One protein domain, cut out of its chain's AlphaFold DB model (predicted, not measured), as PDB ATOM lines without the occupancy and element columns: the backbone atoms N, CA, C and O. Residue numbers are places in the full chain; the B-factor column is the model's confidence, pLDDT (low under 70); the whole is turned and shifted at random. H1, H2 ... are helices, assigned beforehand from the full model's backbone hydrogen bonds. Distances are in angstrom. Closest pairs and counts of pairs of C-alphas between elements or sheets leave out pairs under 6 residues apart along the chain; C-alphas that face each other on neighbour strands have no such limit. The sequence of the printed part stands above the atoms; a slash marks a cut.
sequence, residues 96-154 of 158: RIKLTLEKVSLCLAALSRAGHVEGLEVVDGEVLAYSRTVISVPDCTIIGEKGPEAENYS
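AT A GLANCE: This is residues 96 to 154 of the 158 residues of an uncharacterized protein of Pantoea coffeiphila (UniProt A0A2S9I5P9). There is little regular structure here: one long helix, H1, lies in the middle of a wide loop, and the short helix H2 packs on the part of H1 near its beginning. Between them, residues 114 to 147 first fold back beside H1 as a narrow unnamed hairpin, then swing round its far end and return along its other side. The printed part has 59 residues, with H1 then H2, no named strand, class all helix, and under half of its residues in named elements. It is flat, 36 by 26 by 14 A, and only just compact, close to loose, with a radius of gyration of the C-alphas of 12.1 A.

IN THESE COORDINATES: Find C-alpha 96 at (-38.589, 10.572, -45.206); from there H1, residues 96 to 113, runs 25.4 A to C-alpha 113 at (-45.233, 34.785, -49.252). H2, residues 148 to 152, ends at C-alpha 152, (-37.200, 12.730, -56.801).

HOW THE PARTS SIT: H1 touches H2 with residues 98 to 102 alone; the closest C-alphas, of Leu 99 and Glu 149, are 5.6 A apart. In H1 and H2 every O i to N i+4 pair is within hydrogen-bond range. Between the helices, look for two short antiparallel pairings: residues 117 to 118 with 133 to 134, and 122 to 123 with 126 to 127.

THE WHOLE: The C-alphas farthest apart, of Ile 135 and Ser 154, are 36.7 A apart. The printed part has no cut, and the link from H1 to H2 is long, 34 residues. The model's pLDDT is under 70 at residues 122 to 125 and 127 to 131.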
ATOM      1  N   ARG A  96     -37.317  10.069 -45.751       89.62
ATOM      2  CA  ARG A  96     -38.589  10.572 -45.206       89.62
ATOM      3  C   ARG A  96     -38.426  11.815 -44.338       89.62
ATOM      4  O   ARG A  96     -39.297  12.686 -44.370       89.62
ATOM      5  N   ILE A  97     -37.351  11.896 -43.556       91.25
ATOM      6  CA  ILE A  97     -37.042  13.080 -42.745       91.25
ATOM      7  C   ILE A  97     -36.768  14.270 -43.662       91.25
ATOM      8  O   ILE A  97     -37.373  15.316 -43.456       91.25
ATOM      9  N   LYS A  98     -35.955  14.094 -44.710       90.06
ATOM     10  CA  LYS A  98     -35.683  15.140 -45.708       90.06
ATOM     11  C   LYS A  98     -36.953  15.636 -46.394       90.06
ATOM     12  O   LYS A  98     -37.216  16.832 -46.386       90.06
ATOM     13  N   LEU A  99     -37.796  14.720 -46.877       90.56
ATOM     14  CA  LEU A  99     -39.084  15.078 -47.477       90.56
ATOM     15  C   LEU A  99     -39.988  15.833 -46.488       90.56
ATOM     16  O   LEU A  99     -40.698  16.767 -46.856       90.56
ATOM     17  N   THR A 100     -39.981  15.432 -45.215       91.12
ATOM     18  CA  THR A 100     -40.771  16.102 -44.174       91.12
ATOM     19  C   THR A 100     -40.239  17.502 -43.887       91.12
ATOM     20  O   THR A 100     -41.039  18.431 -43.794       91.12
ATOM     21  N   LEU A 101     -38.919  17.652 -43.777       90.25
ATOM     22  CA  LEU A 101     -38.240  18.929 -43.581       90.25
ATOM     23  C   LEU A 101     -38.562  19.895 -44.724       90.25
ATOM     24  O   LEU A 101     -39.024  21.007 -44.475       90.25
ATOM     25  N   GLU A 102     -38.402  19.442 -45.968       89.44
ATOM     26  CA  GLU A 102     -38.731  20.215 -47.165       89.44
ATOM     27  C   GLU A 102     -40.202  20.647 -47.154       89.44
ATOM     28  O   GLU A 102     -40.506  21.833 -47.269       89.44
ATOM     29  N   LYS A 103     -41.124  19.703 -46.933       89.75
ATOM     30  CA  LYS A 103     -42.562  19.991 -46.889       89.75
ATOM     31  C   LYS A 103     -42.903  21.061 -45.852       89.75
ATOM     32  O   LYS A 103     -43.633  21.997 -46.161       89.75
ATOM     33  N   VAL A 104     -42.403  20.924 -44.621       89.38
ATOM     34  CA  VAL A 104     -42.667  21.895 -43.545       89.38
ATOM     35  C   VAL A 104     -42.126  23.273 -43.929       89.38
ATOM     36  O   VAL A 104     -42.835  24.267 -43.779       89.38
ATOM     37  N   SER A 105     -40.918  23.322 -44.487       86.94
ATOM     38  CA  SER A 105     -40.267  24.561 -44.921       86.94
ATOM     39  C   SER A 105     -41.057  25.270 -46.021       86.94
ATOM     40  O   SER A 105     -41.319  26.467 -45.922       86.94
ATOM     41  N   LEU A 106     -41.523  24.526 -47.028       88.44
ATOM     42  CA  LEU A 106     -42.313  25.064 -48.135       88.44
ATOM     43  C   LEU A 106     -43.696  25.548 -47.683       88.44
ATOM     44  O   LEU A 106     -44.153  26.587 -48.157       88.44
ATOM     45  N   CYS A 107     -44.348  24.859 -46.740       89.06
ATOM     46  CA  CYS A 107     -45.607  25.329 -46.152       89.06
ATOM     47  C   CYS A 107     -45.428  26.661 -45.407       89.06
ATOM     48  O   CYS A 107     -46.229  27.581 -45.575       89.06
ATOM     49  N   LEU A 108     -44.368  26.774 -44.605       86.69
ATOM     50  CA  LEU A 108     -44.030  27.995 -43.874       86.69
ATOM     51  C   LEU A 108     -43.703  29.154 -44.830       86.69
ATOM     52  O   LEU A 108     -44.257  30.246 -44.690       86.69
ATOM     53  N   ALA A 109     -42.882  28.903 -45.851       84.38
ATOM     54  CA  ALA A 109     -42.564  29.890 -46.878       84.38
ATOM     55  C   ALA A 109     -43.804  30.325 -47.676       84.38
ATOM     56  O   ALA A 109     -43.936  31.497 -48.018       84.38
ATOM     57  N   ALA A 110     -44.737  29.411 -47.963       88.38
ATOM     58  CA  ALA A 110     -45.975  29.744 -48.665       88.38
ATOM     59  C   ALA A 110     -46.885  30.669 -47.838       88.38
ATOM     60  O   ALA A 110     -47.424  31.628 -48.382       88.38
ATOM     61  N   LEU A 111     -46.997  30.442 -46.523       88.50
ATOM     62  CA  LEU A 111     -47.737  31.328 -45.611       88.50
ATOM     63  C   LEU A 111     -47.124  32.733 -45.532       88.50
ATOM     64  O   LEU A 111     -47.858  33.721 -45.548       88.50
ATOM     65  N   SER A 112     -45.793  32.810 -45.466       85.88
ATOM     66  CA  SER A 112     -45.054  34.080 -45.452       85.88
ATOM     67  C   SER A 112     -45.232  34.844 -46.770       85.88
ATOM     68  O   SER A 112     -45.661  35.996 -46.766       85.88
ATOM     69  N   ARG A 113     -45.039  34.178 -47.920       85.00
ATOM     70  CA  ARG A 113     -45.233  34.785 -49.252       85.00
ATOM     71  C   ARG A 113     -46.666  35.243 -49.516       85.00
ATOM     72  O   ARG A 113     -46.861  36.232 -50.212       85.00
ATOM     73  N   ALA A 114     -47.655  34.542 -48.967       88.50
ATOM     74  CA  ALA A 114     -49.057  34.941 -49.046       88.50
ATOM     75  C   ALA A 114     -49.417  36.101 -48.091       88.50
ATOM     76  O   ALA A 114     -50.546  36.581 -48.120       88.50
ATOM     77  N   GLY A 115     -48.480  36.565 -47.253       87.94
ATOM     78  CA  GLY A 115     -48.680  37.702 -46.350       87.94
ATOM     79  C   GLY A 115     -49.490  37.378 -45.092       87.94
ATOM     80  O   GLY A 115     -49.996  38.286 -44.436       87.94
ATOM     81  N   HIS A 116     -49.636  36.098 -44.737       88.38
ATOM     82  CA  HIS A 116     -50.379  35.689 -43.538       88.38
ATOM     83  C   HIS A 116     -49.524  35.722 -42.267       88.38
ATOM     84  O   HIS A 116     -50.060  35.839 -41.164       88.38
ATOM     85  N   VAL A 117     -48.199  35.629 -42.403       87.00
ATOM     86  CA  VAL A 117     -47.246  35.599 -41.286       87.00
ATOM     87  C   VAL A 117     -46.040  36.478 -41.607       87.00
ATOM     88  O   VAL A 117     -45.496  36.389 -42.702       87.00
ATOM     89  N   GLU A 118     -45.598  37.278 -40.638       83.19
ATOM     90  CA  GLU A 118     -44.395  38.117 -40.721       83.19
ATOM     91  C   GLU A 118     -43.326  37.666 -39.713       83.19
ATOM     92  O   GLU A 118     -43.638  37.047 -38.689       83.19
ATOM     93  N   GLY A 119     -42.058  37.970 -40.011       74.06
ATOM     94  CA  GLY A 119     -40.910  37.590 -39.179       74.06
ATOM     95  C   GLY A 119     -40.510  36.116 -39.303       74.06
ATOM     96  O   GLY A 119     -39.728  35.620 -38.499       74.06
ATOM     97  N   LEU A 120     -41.055  35.405 -40.297       73.62
ATOM     98  CA  LEU A 120     -40.738  34.012 -40.581       73.62
ATOM     99  C   LEU A 120     -39.716  33.928 -41.714       73.62
ATOM    100  O   LEU A 120     -40.070  34.040 -42.888       73.62
ATOM    101  N   GLU A 121     -38.462  33.689 -41.344       70.00
ATOM    102  CA  GLU A 121     -37.375  33.419 -42.277       70.00
ATOM    103  C   GLU A 121     -36.957  31.950 -42.152       70.00
ATOM    104  O   GLU A 121     -36.620  31.472 -41.063       70.00
ATOM    105  N   VAL A 122     -37.052  31.222 -43.266       68.00
ATOM    106  CA  VAL A 122     -36.652  29.818 -43.371       68.00
ATOM    107  C   VAL A 122     -35.557  29.728 -44.422       68.00
ATOM    108  O   VAL A 122     -35.810  30.028 -45.588       68.00
ATOM    109  N   VAL A 123     -34.359  29.317 -44.014       68.38
ATOM    110  CA  VAL A 123     -33.198  29.141 -44.900       68.38
ATOM    111  C   VAL A 123     -32.717  27.707 -44.751       68.38
ATOM    112  O   VAL A 123     -32.556  27.230 -43.634       68.38
ATOM    113  N   ASP A 124     -32.567  26.995 -45.870       67.31
ATOM    114  CA  ASP A 124     -32.105  25.596 -45.918       67.31
ATOM    115  C   ASP A 124     -32.862  24.624 -44.987       67.31
ATOM    116  O   ASP A 124     -32.346  23.603 -44.540       67.31
ATOM    117  N   GLY A 125     -34.131  24.930 -44.715       66.50
ATOM    118  CA  GLY A 125     -35.001  24.142 -43.845       66.50
ATOM    119  C   GLY A 125     -34.887  24.448 -42.352       66.50
ATOM    120  O   GLY A 125     -35.590  23.836 -41.547       66.50
ATOM    121  N   GLU A 126     -34.069  25.425 -41.970       70.00
ATOM    122  CA  GLU A 126     -33.979  25.918 -40.602       70.00
ATOM    123  C   GLU A 126     -34.799  27.196 -40.420       70.00
ATOM    124  O   GLU A 126     -34.774  28.116 -41.237       70.00
ATOM    125  N   VAL A 127     -35.550  27.250 -39.320       67.69
ATOM    126  CA  VAL A 127     -36.284  28.450 -38.914       67.69
ATOM    127  C   VAL A 127     -35.315  29.359 -38.164       67.69
ATOM    128  O   VAL A 127     -34.936  29.052 -37.033       67.69
ATOM    129  N   LEU A 128     -34.936  30.479 -38.780       66.00
ATOM    130  CA  LEU A 128     -33.971  31.423 -38.204       66.00
ATOM    131  C   LEU A 128     -34.599  32.334 -37.139       66.00
ATOM    132  O   LEU A 128     -33.908  32.815 -36.243       66.00
ATOM    133  N   ALA A 129     -35.917  32.536 -37.196       64.75
ATOM    134  CA  ALA A 129     -36.653  33.360 -36.245       64.75
ATOM    135  C   ALA A 129     -37.950  32.682 -35.780       64.75
ATOM    136  O   ALA A 129     -38.810  32.287 -36.571       64.75
ATOM    137  N   TYR A 130     -38.103  32.561 -34.459       63.94
ATOM    138  CA  TYR A 130     -39.295  31.986 -33.824       63.94
ATOM    139  C   TYR A 130     -40.337  33.040 -33.423       63.94
ATOM    140  O   TYR A 130     -41.456  32.669 -33.068       63.94
ATOM    141  N   SER A 131     -40.008  34.337 -33.486       57.84
ATOM    142  CA  SER A 131     -40.978  35.411 -33.257       57.84
ATOM    143  C   SER A 131     -41.840  35.590 -34.501       57.84
ATOM    144  O   SER A 131     -41.341  35.993 -35.548       57.84
ATOM    145  N   ARG A 132     -43.129  35.268 -34.391       70.31
ATOM    146  CA  ARG A 132     -44.068  35.288 -35.514       70.31
ATOM    147  C   ARG A 132     -45.216  36.220 -35.185       70.31
ATOM    148  O   ARG A 132     -45.861  36.043 -34.151       70.31
ATOM    149  N   THR A 133     -45.509  37.140 -36.091       80.38
ATOM    150  CA  THR A 133     -46.756  37.904 -36.052       80.38
ATOM    151  C   THR A 133     -47.695  37.301 -37.083       80.38
ATOM    152  O   THR A 133     -47.382  37.270 -38.271       80.38
ATOM    153  N   VAL A 134     -48.834  36.773 -36.631       86.75
ATOM    154  CA  VAL A 134     -49.908  36.351 -37.538       86.75
ATOM    155  C   VAL A 134     -50.634  37.612 -37.989       86.75
ATOM    156  O   VAL A 134     -51.242  38.293 -37.168       86.75
ATOM    157  N   ILE A 135     -50.544  37.927 -39.279       88.75
ATOM    158  CA  ILE A 135     -51.196  39.098 -39.875       88.75
ATOM    159  C   ILE A 135     -52.658  38.772 -40.190       88.75
ATOM    160  O   ILE A 135     -53.553  39.574 -39.941       88.75
ATOM    161  N   SER A 136     -52.908  37.590 -40.755       90.19
ATOM    162  CA  SER A 136     -54.242  37.163 -41.175       90.19
ATOM    163  C   SER A 136     -54.347  35.640 -41.240       90.19
ATOM    164  O   SER A 136     -53.338  34.936 -41.262       90.19
ATOM    165  N   VAL A 137     -55.579  35.127 -41.259       89.38
ATOM    166  CA  VAL A 137     -55.870  33.691 -41.355       89.38
ATOM    167  C   VAL A 137     -56.415  33.393 -42.756       89.38
ATOM    168  O   VAL A 137     -57.327  34.092 -43.190       89.38
ATOM    169  N   PRO A 138     -55.862  32.408 -43.483       87.50
ATOM    170  CA  PRO A 138     -56.375  32.030 -44.794       87.50
ATOM    171  C   PRO A 138     -57.665  31.206 -44.695       87.50
ATOM    172  O   PRO A 138     -57.711  30.201 -43.988       87.50
ATOM    173  N   ASP A 139     -58.664  31.571 -45.502       88.25
ATOM    174  CA  ASP A 139     -59.932  30.833 -45.652       88.25
ATOM    175  C   ASP A 139     -59.881  29.803 -46.803       88.25
ATOM    176  O   ASP A 139     -60.879  29.171 -47.153       88.25
ATOM    177  N   CYS A 140     -58.714  29.649 -47.432       84.81
ATOM    178  CA  CYS A 140     -58.490  28.803 -48.598       84.81
ATOM    179  C   CYS A 140     -57.228  27.943 -48.450       84.81
ATOM    180  O   CYS A 140     -56.376  28.166 -47.588       84.81
ATOM    181  N   THR A 141     -57.097  26.936 -49.315       88.62
ATOM    182  CA  THR A 141     -55.892  26.103 -49.378       88.62
ATOM    183  C   THR A 141     -54.736  26.893 -49.982       88.62
ATOM    184  O   THR A 141     -54.794  27.291 -51.144       88.62
ATOM    185  N   ILE A 142     -53.650  27.043 -49.226       85.19
ATOM    186  CA  ILE A 142     -52.389  27.588 -49.734       85.19
ATOM    187  C   ILE A 142     -51.549  26.440 -50.282       85.19
ATOM    188  O   ILE A 142     -51.213  25.495 -49.566       85.19
ATOM    189  N   ILE A 143     -51.208  26.530 -51.564       86.38
ATOM    190  CA  ILE A 143     -50.389  25.536 -52.253       86.38
ATOM    191  C   ILE A 143     -48.945  26.035 -52.259       86.38
ATOM    192  O   ILE A 143     -48.643  27.089 -52.815       86.38
ATOM    193  N   GLY A 144     -48.059  25.282 -51.607       81.12
ATOM    194  CA  GLY A 144     -46.619  25.508 -51.682       81.12
ATOM    195  C   GLY A 144     -46.043  25.050 -53.022       81.12
ATOM    196  O   GLY A 144     -46.665  24.285 -53.758       81.12
ATOM    197  N   GLU A 145     -44.834  25.508 -53.329       85.38
ATOM    198  CA  GLU A 145     -44.091  25.008 -54.486       85.38
ATOM    199  C   GLU A 145     -43.722  23.535 -54.302       85.38
ATOM    200  O   GLU A 145     -43.704  23.015 -53.184       85.38
ATOM    201  N   LYS A 146     -43.440  22.846 -55.408       86.69
ATOM    202  CA  LYS A 146     -42.915  21.485 -55.357       86.69
ATOM    203  C   LYS A 146     -41.409  21.561 -55.129       86.69
ATOM    204  O   LYS A 146     -40.710  22.208 -55.901       86.69
ATOM    205  N   GLY A 147     -40.930  20.923 -54.068       85.38
ATOM    206  CA  GLY A 147     -39.506  20.880 -53.765       85.38
ATOM    207  C   GLY A 147     -38.765  19.731 -54.464       85.38
ATOM    208  O   GLY A 147     -39.395  18.763 -54.909       85.38
ATOM    209  N   PRO A 148     -37.430  19.831 -54.576       87.44
ATOM    210  CA  PRO A 148     -36.587  18.825 -55.220       87.44
ATOM    211  C   PRO A 148     -36.636  17.439 -54.556       87.44
ATOM    212  O   PRO A 148     -36.547  16.430 -55.262       87.44
ATOM    213  N   GLU A 149     -36.796  17.340 -53.232       87.06
ATOM    214  CA  GLU A 149     -36.938  16.044 -52.555       87.06
ATOM    215  C   GLU A 149     -38.258  15.387 -52.973       87.06
ATOM    216  O   GLU A 149     -38.264  14.222 -53.362       87.06
ATOM    217  N   ALA A 150     -39.366  16.135 -52.998       86.69
ATOM    218  CA  ALA A 150     -40.665  15.654 -53.472       86.69
ATOM    219  C   ALA A 150     -40.690  15.279 -54.969       86.69
ATOM    220  O   ALA A 150     -41.479  14.417 -55.375       86.69
ATOM    221  N   GLU A 151     -39.865  15.916 -55.806       87.62
ATOM    222  CA  GLU A 151     -39.714  15.570 -57.226       87.62
ATOM    223  C   GLU A 151     -39.038  14.225 -57.446       87.62
ATOM    224  O   GLU A 151     -39.492  13.448 -58.285       87.62
ATOM    225  N   ASN A 152     -37.992  13.948 -56.673       83.94
ATOM    226  CA  ASN A 152     -37.200  12.730 -56.801       83.94
ATOM    227  C   ASN A 152     -37.711  11.588 -55.910       83.94
ATOM    228  O   ASN A 152     -37.210  10.463 -55.983       83.94
ATOM    229  N   TYR A 153     -38.708  11.854 -55.064       81.00
ATOM    230  CA  TYR A 153     -39.267  10.855 -54.167       81.00
ATOM    231  C   TYR A 153     -40.091   9.802 -54.923       81.00
ATOM    232  O   TYR A 153     -41.012  10.116 -55.680       81.00
ATOM    233  N   SER A 154     -39.820   8.522 -54.657       79.50
ATOM    234  CA  SER A 154     -40.650   7.419 -55.149       79.50
ATOM    235  C   SER A 154     -41.919   7.286 -54.308       79.50
ATOM    236  O   SER A 154     -41.949   6.620 -53.271       79.50
TER     237      SER A 154